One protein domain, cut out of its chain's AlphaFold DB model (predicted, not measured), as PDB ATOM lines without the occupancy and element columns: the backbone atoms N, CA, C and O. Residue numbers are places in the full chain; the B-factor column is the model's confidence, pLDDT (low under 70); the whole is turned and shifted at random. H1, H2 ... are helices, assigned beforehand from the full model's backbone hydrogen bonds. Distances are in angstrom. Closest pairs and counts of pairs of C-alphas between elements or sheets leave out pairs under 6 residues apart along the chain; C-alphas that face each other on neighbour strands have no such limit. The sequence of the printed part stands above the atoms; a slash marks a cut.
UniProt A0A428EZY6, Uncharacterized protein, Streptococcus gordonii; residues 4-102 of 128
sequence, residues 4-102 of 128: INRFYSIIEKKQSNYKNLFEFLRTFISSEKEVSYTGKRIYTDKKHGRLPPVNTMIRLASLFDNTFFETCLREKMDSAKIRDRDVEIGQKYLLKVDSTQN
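What this domain is: This is residues 4 to 102 of the 128 residues of an uncharacterized protein of Streptococcus gordonii (UniProt A0A428EZY6). Two groups of three helices sit next to each other: H1, H2 and H3, and H4, H5 and H6. Short H4 is near the middle; the longest helix, H6, makes one far side. The 99 printed residues have six named helices, H1 to H6 in chain order, and no named strand: all helix, compact, radius of gyration of the C-alphas 13.4 A, spans 36 by 32 by 25 A.

Where its parts are: H1, residues 4 to 15, begins at C-alpha 4 (223.092, 210.496, 281.462). H2 is residues 21 to 26, H3 32 to 47 (22.8 A), H4 54 to 59, H5 66 to 77. H6, residues 84 to 102, 27.0 A, ends at C-alpha 102 (202.617, 192.628, 271.122).

How they stand to each other: H2 and H3, through residues 32 to 39 alone, form a hairpin; closest C-alphas Leu 25 and Val 35, 5.9 A. H5 and H6, through residues 86 to 94 alone, form another; Met 77 and Val 87, 5.5 A. H3 and H6 are apart. In each helix every O i to N i+4 pair is within hydrogen-bond range.

The domain as a whole: The printed part has no cut and no long link; residue 102 is under pLDDT 70.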
ATOM      1  N   ILE A   4     222.839 209.234 282.170       92.44
ATOM      2  CA  ILE A   4     223.092 210.496 281.462       92.44
ATOM      3  C   ILE A   4     224.385 210.439 280.635       92.44
ATOM      4  O   ILE A   4     224.382 210.775 279.451       92.44
ATOM      5  N   ASN A   5     225.492 209.978 281.228       93.25
ATOM      6  CA  ASN A   5     226.776 209.896 280.526       93.25
ATOM      7  C   ASN A   5     226.690 208.889 279.378       93.25
ATOM      8  O   ASN A   5     227.094 209.196 278.261       93.25
ATOM      9  N   ARG A   6     226.096 207.718 279.634       94.50
ATOM     10  CA  ARG A   6     225.899 206.686 278.611       94.50
ATOM     11  C   ARG A   6     225.012 207.179 277.462       94.50
ATOM     12  O   ARG A   6     225.329 206.913 276.307       94.50
ATOM     13  N   PHE A   7     223.953 207.930 277.767       94.94
ATOM     14  CA  PHE A   7     223.041 208.513 276.784       94.94
ATOM     15  C   PHE A   7     223.793 209.419 275.803       94.94
ATOM     16  O   PHE A   7     223.708 209.232 274.589       94.94
ATOM     17  N   TYR A   8     224.594 210.357 276.317       95.06
ATOM     18  CA  TYR A   8     225.362 211.260 275.460       95.06
ATOM     19  C   TYR A   8     226.515 210.560 274.733       95.06
ATOM     20  O   TYR A   8     226.727 210.848 273.558       95.06
ATOM     21  N   SER A   9     227.193 209.591 275.355       94.56
ATOM     22  CA  SER A   9     228.250 208.821 274.679       94.56
ATOM     23  C   SER A   9     227.735 208.030 273.471       94.56
ATOM     24  O   SER A   9     228.440 207.909 272.471       94.56
ATOM     25  N   ILE A  10     226.503 207.507 273.520       94.19
ATOM     26  CA  ILE A  10     225.888 206.833 272.364       94.19
ATOM     27  C   ILE A  10     225.645 207.828 271.224       94.19
ATOM     28  O   ILE A  10     225.940 207.511 270.071       94.19
ATOM     29  N   ILE A  11     225.145 209.030 271.535       93.25
ATOM     30  CA  ILE A  11     224.942 210.086 270.533       93.25
ATOM     31  C   ILE A  11     226.278 210.461 269.889       93.25
ATOM     32  O   ILE A  11     226.363 210.501 268.669       93.25
ATOM     33  N   GLU A  12     227.326 210.669 270.683       93.06
ATOM     34  CA  GLU A  12     228.662 211.018 270.182       93.06
ATOM     35  C   GLU A  12     229.251 209.930 269.288       93.06
ATOM     36  O   GLU A  12     229.763 210.224 268.209       93.06
ATOM     37  N   LYS A  13     229.120 208.663 269.698       94.00
ATOM     38  CA  LYS A  13     229.583 207.517 268.912       94.00
ATOM     39  C   LYS A  13     228.834 207.380 267.586       94.00
ATOM     40  O   LYS A  13     229.411 206.935 266.604       94.00
ATOM     41  N   LYS A  14     227.546 207.726 267.537       92.25
ATOM     42  CA  LYS A  14     226.781 207.729 266.280       92.25
ATOM     43  C   LYS A  14     227.087 208.961 265.428       92.25
ATOM     44  O   LYS A  14     227.158 208.852 264.207       92.25
ATOM     45  N   GLN A  15     227.310 210.106 266.070       91.81
ATOM     46  CA  GLN A  15     227.677 211.360 265.421       91.81
ATOM     47  C   GLN A  15     229.060 211.292 264.765       91.81
ATOM     48  O   GLN A  15     229.251 211.965 263.761       91.81
ATOM     49  N   SER A  16     230.016 210.507 265.277       91.88
ATOM     50  CA  SER A  16     231.396 210.478 264.756       91.88
ATOM     51  C   SER A  16     231.512 210.140 263.265       91.88
ATOM     52  O   SER A  16     232.534 210.431 262.656       91.88
ATOM     53  N   ASN A  17     230.470 209.551 262.675       91.94
ATOM     54  CA  ASN A  17     230.395 209.246 261.245       91.94
ATOM     55  C   ASN A  17     229.949 210.442 260.380       91.94
ATOM     56  O   ASN A  17     229.838 210.308 259.166       91.94
ATOM     57  N   TYR A  18     229.665 211.591 260.992       92.62
ATOM     58  CA  TYR A  18     229.132 212.794 260.352       92.62
ATOM     59  C   TYR A  18     230.013 214.003 260.676       92.62
ATOM     60  O   TYR A  18     230.682 214.044 261.711       92.62
ATOM     61  N   LYS A  19     229.980 215.040 259.830       91.00
ATOM     62  CA  LYS A  19     230.791 216.253 260.028       91.00
ATOM     63  C   LYS A  19     230.402 216.994 261.304       91.00
ATOM     64  O   LYS A  19     231.241 217.632 261.933       91.00
ATOM     65  N   ASN A  20     229.117 216.983 261.658       90.69
ATOM     66  CA  ASN A  20     228.600 217.650 262.851       90.69
ATOM     67  C   ASN A  20     227.269 217.047 263.331       90.69
ATOM     68  O   ASN A  20     226.602 216.304 262.613       90.69
ATOM     69  N   LEU A  21     226.862 217.421 264.551       89.44
ATOM     70  CA  LEU A  21     225.606 216.980 265.161       89.44
ATOM     71  C   LEU A  21     224.382 217.309 264.294       89.44
ATOM     72  O   LEU A  21     223.483 216.488 264.194       89.44
ATOM     73  N   PHE A  22     224.327 218.480 263.657       91.75
ATOM     74  CA  PHE A  22     223.158 218.873 262.863       91.75
ATOM     75  C   PHE A  22     223.002 218.018 261.603       91.75
ATOM     76  O   PHE A  22     221.889 217.628 261.272       91.75
ATOM     77  N   GLU A  23     224.104 217.682 260.934       92.06
ATOM     78  CA  GLU A  23     224.106 216.760 259.798       92.06
ATOM     79  C   GLU A  23     223.634 215.364 260.213       92.06
ATOM     80  O   GLU A  23     222.763 214.798 259.561       92.06
ATOM     81  N   PHE A  24     224.118 214.864 261.352       93.62
ATOM     82  CA  PHE A  24     223.621 213.621 261.932       93.62
ATOM     83  C   PHE A  24     222.110 213.676 262.207       93.62
ATOM     84  O   PHE A  24     221.379 212.775 261.806       93.62
ATOM     85  N   LEU A  25     221.615 214.743 262.842       93.06
ATOM     86  CA  LEU A  25     220.193 214.892 263.167       93.06
ATOM     87  C   LEU A  25     219.296 214.950 261.920       93.06
ATOM     88  O   LEU A  25     218.181 214.430 261.955       93.06
ATOM     89  N   ARG A  26     219.769 215.529 260.807       93.06
ATOM     90  CA  ARG A  26     219.014 215.580 259.538       93.06
ATOM     91  C   ARG A  26     218.722 214.203 258.947       93.06
ATOM     92  O   ARG A  26     217.792 214.079 258.160       93.06
ATOM     93  N   THR A  27     219.469 213.168 259.334       91.25
ATOM     94  CA  THR A  27     219.241 211.809 258.816       91.25
ATOM     95  C   THR A  27     217.928 211.186 259.294       91.25
ATOM     96  O   THR A  27     217.416 210.282 258.642       91.25
ATOM     97  N   PHE A  28     217.357 211.672 260.401       88.50
ATOM     98  CA  PHE A  28     216.110 211.138 260.964       88.50
ATOM     99  C   PHE A  28     215.108 212.214 261.416       88.50
ATOM    100  O   PHE A  28     213.991 211.875 261.806       88.50
ATOM    101  N   ILE A  29     215.459 213.504 261.350       89.62
ATOM    102  CA  ILE A  29     214.547 214.628 261.600       89.62
ATOM    103  C   ILE A  29     214.351 215.406 260.299       89.62
ATOM    104  O   ILE A  29     215.274 216.048 259.804       89.62
ATOM    105  N   SER A  30     213.127 215.399 259.774       87.56
ATOM    106  CA  SER A  30     212.810 216.031 258.485       87.56
ATOM    107  C   SER A  30     212.693 217.558 258.547       87.56
ATOM    108  O   SER A  30     212.800 218.224 257.523       87.56
ATOM    109  N   SER A  31     212.449 218.138 259.727       91.69
ATOM    110  CA  SER A  31     212.245 219.582 259.883       91.69
ATOM    111  C   SER A  31     213.507 220.293 260.371       91.69
ATOM    112  O   SER A  31     214.006 220.022 261.462       91.69
ATOM    113  N   GLU A  32     213.984 221.286 259.620       90.88
ATOM    114  CA  GLU A  32     215.193 222.044 259.980       90.88
ATOM    115  C   GLU A  32     215.031 222.816 261.306       90.88
ATOM    116  O   GLU A  32     215.956 222.891 262.120       90.88
ATOM    117  N   LYS A  33     213.824 223.335 261.584       91.56
ATOM    118  CA  LYS A  33     213.513 223.978 262.876       91.56
ATOM    119  C   LYS A  33     213.702 222.998 264.034       91.56
ATOM    120  O   LYS A  33     214.212 223.360 265.094       91.56
ATOM    121  N   GLU A  34     213.312 221.748 263.818       91.12
ATOM    122  CA  GLU A  34     213.411 220.682 264.804       91.12
ATOM    123  C   GLU A  34     214.842 220.184 264.986       91.12
ATOM    124  O   GLU A  34     215.251 219.936 266.121       91.12
ATOM    125  N   VAL A  35     215.616 220.097 263.901       93.06
ATOM    126  CA  VAL A  35     217.056 219.806 263.925       93.06
ATOM    127  C   VAL A  35     217.784 220.854 264.760       93.06
ATOM    128  O   VAL A  35     218.513 220.507 265.692       93.06
ATOM    129  N   SER A  36     217.534 222.140 264.491       92.31
ATOM    130  CA  SER A  36     218.157 223.243 265.230       92.31
ATOM    131  C   SER A  36     217.810 223.196 266.720       92.31
ATOM    132  O   SER A  36     218.699 223.275 267.574       92.31
ATOM    133  N   TYR A  37     216.525 223.012 267.044       92.81
ATOM    134  CA  TYR A  37     216.061 222.897 268.425       92.81
ATOM    135  C   TYR A  37     216.695 221.700 269.144       92.81
ATOM    136  O   TYR A  37     217.234 221.851 270.240       92.81
ATOM    137  N   THR A  38     216.679 220.527 268.509       93.06
ATOM    138  CA  THR A  38     217.192 219.273 269.075       93.06
ATOM    139  C   THR A  38     218.694 219.360 269.317       93.06
ATOM    140  O   THR A  38     219.150 219.063 270.420       93.06
ATOM    141  N   GLY A  39     219.461 219.852 268.339       92.62
ATOM    142  CA  GLY A  39     220.910 220.015 268.467       92.62
ATOM    143  C   GLY A  39     221.294 220.964 269.600       92.62
ATOM    144  O   GLY A  39     222.114 220.614 270.453       92.62
ATOM    145  N   LYS A  40     220.640 222.133 269.678       93.56
ATOM    146  CA  LYS A  40     220.846 223.080 270.788       93.56
ATOM    147  C   LYS A  40     220.521 222.436 272.132       93.56
ATOM    148  O   LYS A  40     221.280 222.587 273.087       93.56
ATOM    149  N   ARG A  41     219.415 221.690 272.205       93.06
ATOM    150  CA  ARG A  41     218.964 221.076 273.454       93.06
ATOM    151  C   ARG A  41     219.905 219.984 273.947       93.06
ATOM    152  O   ARG A  41     220.199 219.969 275.138       93.06
ATOM    153  N   ILE A  42     220.426 219.146 273.050       93.12
ATOM    154  CA  ILE A  42     221.441 218.132 273.373       93.12
ATOM    155  C   ILE A  42     222.667 218.794 274.012       93.12
ATOM    156  O   ILE A  42     223.097 218.372 275.082       93.12
ATOM    157  N   TYR A  43     223.198 219.858 273.401       91.31
ATOM    158  CA  TYR A  43     224.385 220.542 273.923       91.31
ATOM    159  C   TYR A  43     224.137 221.165 275.302       91.31
ATOM    160  O   TYR A  43     224.905 220.942 276.242       91.31
ATOM    161  N   THR A  44     223.049 221.929 275.445       94.00
ATOM    162  CA  THR A  44     222.708 222.575 276.715       94.00
ATOM    163  C   THR A  44     222.481 221.542 277.811       94.00
ATOM    164  O   THR A  44     223.020 221.688 278.903       94.00
ATOM    165  N   ASP A  45     221.714 220.491 277.543       93.00
ATOM    166  CA  ASP A  45     221.319 219.539 278.579       93.00
ATOM    167  C   ASP A  45     222.487 218.628 278.978       93.00
ATOM    168  O   ASP A  45     222.657 218.357 280.169       93.00
ATOM    169  N   LYS A  46     223.380 218.297 278.033       93.62
ATOM    170  CA  LYS A  46     224.666 217.652 278.322       93.62
ATOM    171  C   LYS A  46     225.529 218.506 279.242       93.62
ATOM    172  O   LYS A  46     226.033 218.000 280.239       93.62
ATOM    173  N   LYS A  47     225.673 219.803 278.942       93.12
ATOM    174  CA  LYS A  47     226.462 220.735 279.767       93.12
ATOM    175  C   LYS A  47     225.944 220.813 281.208       93.12
ATOM    176  O   LYS A  47     226.737 220.956 282.128       93.12
ATOM    177  N   HIS A  48     224.631 220.697 281.401       90.94
ATOM    178  CA  HIS A  48     224.002 220.694 282.725       90.94
ATOM    179  C   HIS A  48     223.929 219.300 283.368       90.94
ATOM    180  O   HIS A  48     223.298 219.160 284.413       90.94
ATOM    181  N   GLY A  49     224.512 218.269 282.747       91.44
ATOM    182  CA  GLY A  49     224.515 216.910 283.284       91.44
ATOM    183  C   GLY A  49     223.114 216.329 283.473       91.44
ATOM    184  O   GLY A  49     222.877 215.641 284.456       91.44
ATOM    185  N   ARG A  50     222.170 216.623 282.568       92.00
ATOM    186  CA  ARG A  50     220.783 216.140 282.664       92.00
ATOM    187  C   ARG A  50     220.271 215.561 281.356       92.00
ATOM    188  O   ARG A  50     220.756 215.903 280.279       92.00
ATOM    189  N   LEU A  51     219.242 214.722 281.448       93.31
ATOM    190  CA  LEU A  51     218.540 214.204 280.277       93.31
ATOM    191  C   LEU A  51     217.725 215.309 279.566       93.31
ATOM    192  O   LEU A  51     217.164 216.192 280.250       93.31
ATOM    193  N   PRO A  52     217.618 215.250 278.221       93.69
ATOM    194  CA  PRO A  52     216.788 216.162 277.438       93.69
ATOM    195  C   PRO A  52     215.300 216.131 277.836       93.69
ATOM    196  O   PRO A  52     214.873 215.268 278.604       93.69
ATOM    197  N   PRO A  53     214.467 217.065 277.346       92.62
ATOM    198  CA  PRO A  53     213.019 216.976 277.496       92.62
ATOM    199  C   PRO A  53     212.475 215.710 276.827       92.62
ATOM    200  O   PRO A  53     213.016 215.272 275.810       92.62
ATOM    201  N   VAL A  54     211.359 215.186 277.339       93.94
ATOM    202  CA  VAL A  54     210.716 213.950 276.852       93.94
ATOM    203  C   VAL A  54     210.513 213.964 275.333       93.94
ATOM    204  O   VAL A  54     210.940 213.041 274.648       93.94
ATOM    205  N   ASN A  55     209.985 215.057 274.772       91.75
ATOM    206  CA  ASN A  55     209.815 215.195 273.318       91.75
ATOM    207  C   ASN A  55     211.126 215.080 272.529       91.75
ATOM    208  O   ASN A  55     211.142 214.542 271.425       91.75
ATOM    209  N   THR A  56     212.225 215.607 273.069       92.75
ATOM    210  CA  THR A  56     213.544 215.502 272.436       92.75
ATOM    211  C   THR A  56     214.072 214.078 272.536       92.75
ATOM    212  O   THR A  56     214.591 213.561 271.555       92.75
ATOM    213  N   MET A  57     213.888 213.422 273.684       94.50
ATOM    214  CA  MET A  57     214.264 212.021 273.858       94.50
ATOM    215  C   MET A  57     213.513 211.122 272.873       94.50
ATOM    216  O   MET A  57     214.153 210.362 272.159       94.50
ATOM    217  N   ILE A  58     212.187 211.260 272.757       93.56
ATOM    218  CA  ILE A  58     211.353 210.449 271.850       93.56
ATOM    219  C   ILE A  58     211.814 210.568 270.390       93.56
ATOM    220  O   ILE A  58     211.856 209.574 269.672       93.56
ATOM    221  N   ARG A  59     212.225 211.763 269.950       91.62
ATOM    222  CA  ARG A  59     212.780 211.973 268.597       91.62
ATOM    223  C   ARG A  59     214.100 211.247 268.373       91.62
ATOM    224  O   ARG A  59     214.415 210.885 267.247       91.62
ATOM    225  N   LEU A  60     214.865 211.062 269.441       92.62
ATOM    226  CA  LEU A  60     216.138 210.356 269.429       92.62
ATOM    227  C   LEU A  60     215.972 208.860 269.725       92.62
ATOM    228  O   LEU A  60     216.974 208.156 269.741       92.62
ATOM    229  N   ALA A  61     214.755 208.357 269.960       92.69
ATOM    230  CA  ALA A  61     214.536 206.990 270.433       92.69
ATOM    231  C   ALA A  61     215.139 205.928 269.501       92.69
ATOM    232  O   ALA A  61     215.761 204.983 269.974       92.69
ATOM    233  N   SER A  62     215.064 206.137 268.181       90.62
ATOM    234  CA  SER A  62     215.655 205.248 267.165       90.62
ATOM    235  C   SER A  62     217.180 205.105 267.270       90.62
ATOM    236  O   SER A  62     217.778 204.212 266.667       90.62
ATOM    237  N   LEU A  63     217.841 205.985 268.022       90.75
ATOM    238  CA  LEU A  63     219.279 205.937 268.235       90.75
ATOM    239  C   LEU A  63     219.690 204.972 269.344       90.75
ATOM    240  O   LEU A  63     220.873 204.634 269.422       90.75
ATOM    241  N   PHE A  64     218.768 204.535 270.183       93.12
ATOM    242  CA  PHE A  64     219.086 203.787 271.387       93.12
ATOM    243  C   PHE A  64     218.538 202.369 271.313       93.12
ATOM    244  O   PHE A  64     217.639 202.066 270.536       93.12
ATOM    245  N   ASP A  65     219.109 201.496 272.137       92.81
ATOM    246  CA  ASP A  65     218.442 200.247 272.472       92.81
ATOM    247  C   ASP A  65     217.143 200.556 273.232       92.81
ATOM    248  O   ASP A  65     217.137 201.449 274.086       92.81
ATOM    249  N   ASN A  66     216.068 199.823 272.931       90.12
ATOM    250  CA  ASN A  66     214.745 200.075 273.509       90.12
ATOM    251  C   ASN A  66     214.787 200.029 275.041       90.12
ATOM    252  O   ASN A  66     214.321 200.961 275.690       90.12
ATOM    253  N   THR A  67     215.431 199.015 275.627       90.88
ATOM    254  CA  THR A  67     215.461 198.838 277.089       90.88
ATOM    255  C   THR A  67     216.211 199.978 277.778       90.88
ATOM    256  O   THR A  67     215.769 200.528 278.792       90.88
ATOM    257  N   PHE A  68     217.333 200.394 277.186       93.81
ATOM    258  CA  PHE A  68     218.107 201.522 277.689       93.81
ATOM    259  C   PHE A  68     217.325 202.833 277.563       93.81
ATOM    260  O   PHE A  68     217.291 203.628 278.502       93.81
ATOM    261  N   PHE A  69     216.676 203.051 276.419       94.75
ATOM    262  CA  PHE A  69     215.894 204.255 276.174       94.75
ATOM    263  C   PHE A  69     214.722 204.386 277.146       94.75
ATOM    264  O   PHE A  69     214.538 205.450 277.735       94.75
ATOM    265  N   GLU A  70     213.966 203.308 277.349       93.75
ATOM    266  CA  GLU A  70     212.853 203.265 278.298       93.75
ATOM    267  C   GLU A  70     213.314 203.578 279.719       93.75
ATOM    268  O   GLU A  70     212.670 204.363 280.414       93.75
ATOM    269  N   THR A  71     214.460 203.030 280.124       94.38
ATOM    270  CA  THR A  71     215.058 203.315 281.434       94.38
ATOM    271  C   THR A  71     215.348 204.808 281.588       94.38
ATOM    272  O   THR A  71     214.923 205.422 282.566       94.38
ATOM    273  N   CYS A  72     216.004 205.429 280.601       94.31
ATOM    274  CA  CYS A  72     216.253 206.872 280.622       94.31
ATOM    275  C   CYS A  72     214.954 207.688 280.595       94.31
ATOM    276  O   CYS A  72     214.870 208.737 281.233       94.31
ATOM    277  N   LEU A  73     213.943 207.248 279.844       94.50
ATOM    278  CA  LEU A  73     212.671 207.956 279.742       94.50
ATOM    279  C   LEU A  73     211.915 207.937 281.075       94.50
ATOM    280  O   LEU A  73     211.404 208.975 281.486       94.50
ATOM    281  N   ARG A  74     211.896 206.795 281.771       93.06
ATOM    282  CA  ARG A  74     211.323 206.666 283.119       93.06
ATOM    283  C   ARG A  74     212.075 207.529 284.126       93.06
ATOM    284  O   ARG A  74     211.453 208.363 284.767       93.06
ATOM    285  N   GLU A  75     213.407 207.465 284.136       93.06
ATOM    286  CA  GLU A  75     214.242 208.336 284.979       93.06
ATOM    287  C   GLU A  75     213.946 209.826 284.735       93.06
ATOM    288  O   GLU A  75     213.912 210.636 285.664       93.06
ATOM    289  N   LYS A  76     213.685 210.208 283.478       92.56
ATOM    290  CA  LYS A  76     213.288 211.576 283.151       92.56
ATOM    291  C   LYS A  76     211.907 211.931 283.702       92.56
ATOM    292  O   LYS A  76     211.735 213.067 284.139       92.56
ATOM    293  N   MET A  77     210.948 211.011 283.641       92.50
ATOM    294  CA  MET A  77     209.591 211.208 284.159       92.50
ATOM    295  C   MET A  77     209.530 211.230 285.685       92.50
ATOM    296  O   MET A  77     208.731 211.974 286.237       92.50
ATOM    297  N   ASP A  78     210.432 210.523 286.358       88.94
ATOM    298  CA  ASP A  78     210.507 210.496 287.822       88.94
ATOM    299  C   ASP A  78     211.252 211.716 288.404       88.94
ATOM    300  O   ASP A  78     211.343 211.904 289.618       88.94
ATOM    301  N   SER A  79     211.798 212.592 287.551       87.25
ATOM    302  CA  SER A  79     212.479 213.810 287.991       87.25
ATOM    303  C   SER A  79     211.485 214.825 288.568       87.25
ATOM    304  O   SER A  79     210.611 215.315 287.856       87.25
ATOM    305  N   ALA A  80     211.747 215.299 289.790       76.38
ATOM    306  CA  ALA A  80     210.910 216.244 290.547       76.38
ATOM    307  C   ALA A  80     210.506 217.549 289.821       76.38
ATOM    308  O   ALA A  80     209.577 218.226 290.243       76.38
ATOM    309  N   LYS A  81     211.213 217.943 288.753       82.31
ATOM    310  CA  LYS A  81     210.947 219.169 287.972       82.31
ATOM    311  C   LYS A  81     210.214 218.925 286.644       82.31
ATOM    312  O   LYS A  81     210.288 219.779 285.756       82.31
ATOM    313  N   ILE A  82     209.594 217.762 286.446       87.44
ATOM    314  CA  ILE A  82     208.850 217.482 285.213       87.44
ATOM    315  C   ILE A  82     207.429 218.058 285.265       87.44
ATOM    316  O   ILE A  82     206.859 218.247 286.331       87.44
ATOM    317  N   ARG A  83     206.871 218.371 284.093       87.81
ATOM    318  CA  ARG A  83     205.470 218.781 283.941       87.81
ATOM    319  C   ARG A  83     204.609 217.555 283.664       87.81
ATOM    320  O   ARG A  83     205.025 216.715 282.865       87.81
ATOM    321  N   ASP A  84     203.382 217.535 284.172       88.56
ATOM    322  CA  ASP A  84     202.430 216.432 283.954       88.56
ATOM    323  C   ASP A  84     202.234 216.113 282.467       88.56
ATOM    324  O   ASP A  84     202.298 214.959 282.057       88.56
ATOM    325  N   ARG A  85     202.150 217.143 281.613       90.38
ATOM    326  CA  ARG A  85     202.062 216.966 280.153       90.38
ATOM    327  C   ARG A  85     203.243 216.177 279.570       90.38
ATOM    328  O   ARG A  85     203.064 215.416 278.627       90.38
ATOM    329  N   ASP A  86     204.459 216.386 280.073       89.56
ATOM    330  CA  ASP A  86     205.629 215.648 279.579       89.56
ATOM    331  C   ASP A  86     205.591 214.182 280.056       89.56
ATOM    332  O   ASP A  86     206.008 213.297 279.307       89.56
ATOM    333  N   VAL A  87     205.040 213.918 281.247       91.06
ATOM    334  CA  VAL A  87     204.791 212.559 281.762       91.06
ATOM    335  C   VAL A  87     203.740 211.845 280.912       91.06
ATOM    336  O   VAL A  87     203.993 210.736 280.446       91.06
ATOM    337  N   GLU A  88     202.610 212.493 280.621       92.50
ATOM    338  CA  GLU A  88     201.555 211.950 279.753       92.50
ATOM    339  C   GLU A  88     202.095 211.565 278.370       92.50
ATOM    340  O   GLU A  88     201.805 210.487 277.847       92.50
ATOM    341  N   ILE A  89     202.919 212.433 277.771       93.00
ATOM    342  CA  ILE A  89     203.548 212.164 276.475       93.00
ATOM    343  C   ILE A  89     204.469 210.941 276.564       93.00
ATOM    344  O   ILE A  89     204.432 210.082 275.678       93.00
ATOM    345  N   GLY A  90     205.290 210.853 277.614       92.06
ATOM    346  CA  GLY A  90     206.201 209.731 277.825       92.06
ATOM    347  C   GLY A  90     205.457 208.410 278.029       92.06
ATOM    348  O   GLY A  90     205.767 207.425 277.363       92.06
ATOM    349  N   GLN A  91     204.414 208.398 278.861       92.81
ATOM    350  CA  GLN A  91     203.565 207.223 279.079       92.81
ATOM    351  C   GLN A  91     202.853 206.784 277.797       92.81
ATOM    352  O   GLN A  91     202.873 205.603 277.450       92.81
ATOM    353  N   LYS A  92     202.286 207.729 277.037       93.94
ATOM    354  CA  LYS A  92     201.658 207.440 275.741       93.94
ATOM    355  C   LYS A  92     202.648 206.825 274.752       93.94
ATOM    356  O   LYS A  92     202.271 205.952 273.971       93.94
ATOM    357  N   TYR A  93     203.901 207.278 274.770       92.56
ATOM    358  CA  TYR A  93     204.956 206.693 273.950       92.56
ATOM    359  C   TYR A  93     205.253 205.246 274.362       92.56
ATOM    360  O   TYR A  93     205.230 204.373 273.497       92.56
ATOM    361  N   LEU A  94     205.454 204.979 275.657       91.12
ATOM    362  CA  LEU A  94     205.725 203.629 276.170       91.12
ATOM    363  C   LEU A  94     204.596 202.645 275.819       91.12
ATOM    364  O   LEU A  94     204.853 201.606 275.220       91.12
ATOM    365  N   LEU A  95     203.335 203.032 276.046       90.69
ATOM    366  CA  LEU A  95     202.168 202.215 275.683       90.69
ATOM    367  C   LEU A  95     202.109 201.894 274.180       90.69
ATOM    368  O   LEU A  95     201.700 200.803 273.767       90.69
ATOM    369  N   LYS A  96     202.512 202.846 273.331       89.12
ATOM    370  CA  LYS A  96     202.567 202.638 271.880       89.12
ATOM    371  C   LYS A  96     203.667 201.645 271.494       89.12
ATOM    372  O   LYS A  96     203.459 200.835 270.591       89.12
ATOM    373  N   VAL A  97     204.826 201.709 272.145       85.06
ATOM    374  CA  VAL A  97     205.928 200.770 271.896       85.06
ATOM    375  C   VAL A  97     205.511 199.353 272.294       85.06
ATOM    376  O   VAL A  97     205.600 198.454 271.457       85.06
ATOM    377  N   ASP A  98     204.935 199.177 273.484       79.25
ATOM    378  CA  ASP A  98     204.476 197.873 273.985       79.25
ATOM    379  C   ASP A  98     203.397 197.248 273.087       79.25
ATOM    380  O   ASP A  98     203.480 196.085 272.688       79.25
ATOM    381  N   SER A  99     202.391 198.034 272.688       76.12
ATOM    382  CA  SER A  99     201.326 197.560 271.788       76.12
ATOM    383  C   SER A  99     201.846 197.159 270.402       76.12
ATOM    384  O   SER A  99     201.376 196.181 269.811       76.12
ATOM    385  N   THR A 100     202.854 197.861 269.882       74.00
ATOM    386  CA  THR A 100     203.471 197.514 268.592       74.00
ATOM    387  C   THR A 100     204.287 196.218 268.692       74.00
ATOM    388  O   THR A 100     204.277 195.400 267.769       74.00
ATOM    389  N   GLN A 101     204.956 195.979 269.825       71.25
ATOM    390  CA  GLN A 101     205.671 194.722 270.065       71.25
ATOM    391  C   GLN A 101     204.704 193.534 270.172       71.25
ATOM    392  O   GLN A 101     204.898 192.524 269.492       71.25
ATOM    393  N   ASN A 102     203.614 193.685 270.930       68.44
ATOM    394  CA  ASN A 102     202.617 192.628 271.122       68.44
ATOM    395  C   ASN A 102     201.946 192.201 269.806       68.44
ATOM    396  O   ASN A 102     201.816 191.009 269.531       68.44
TER     397      ASN A 102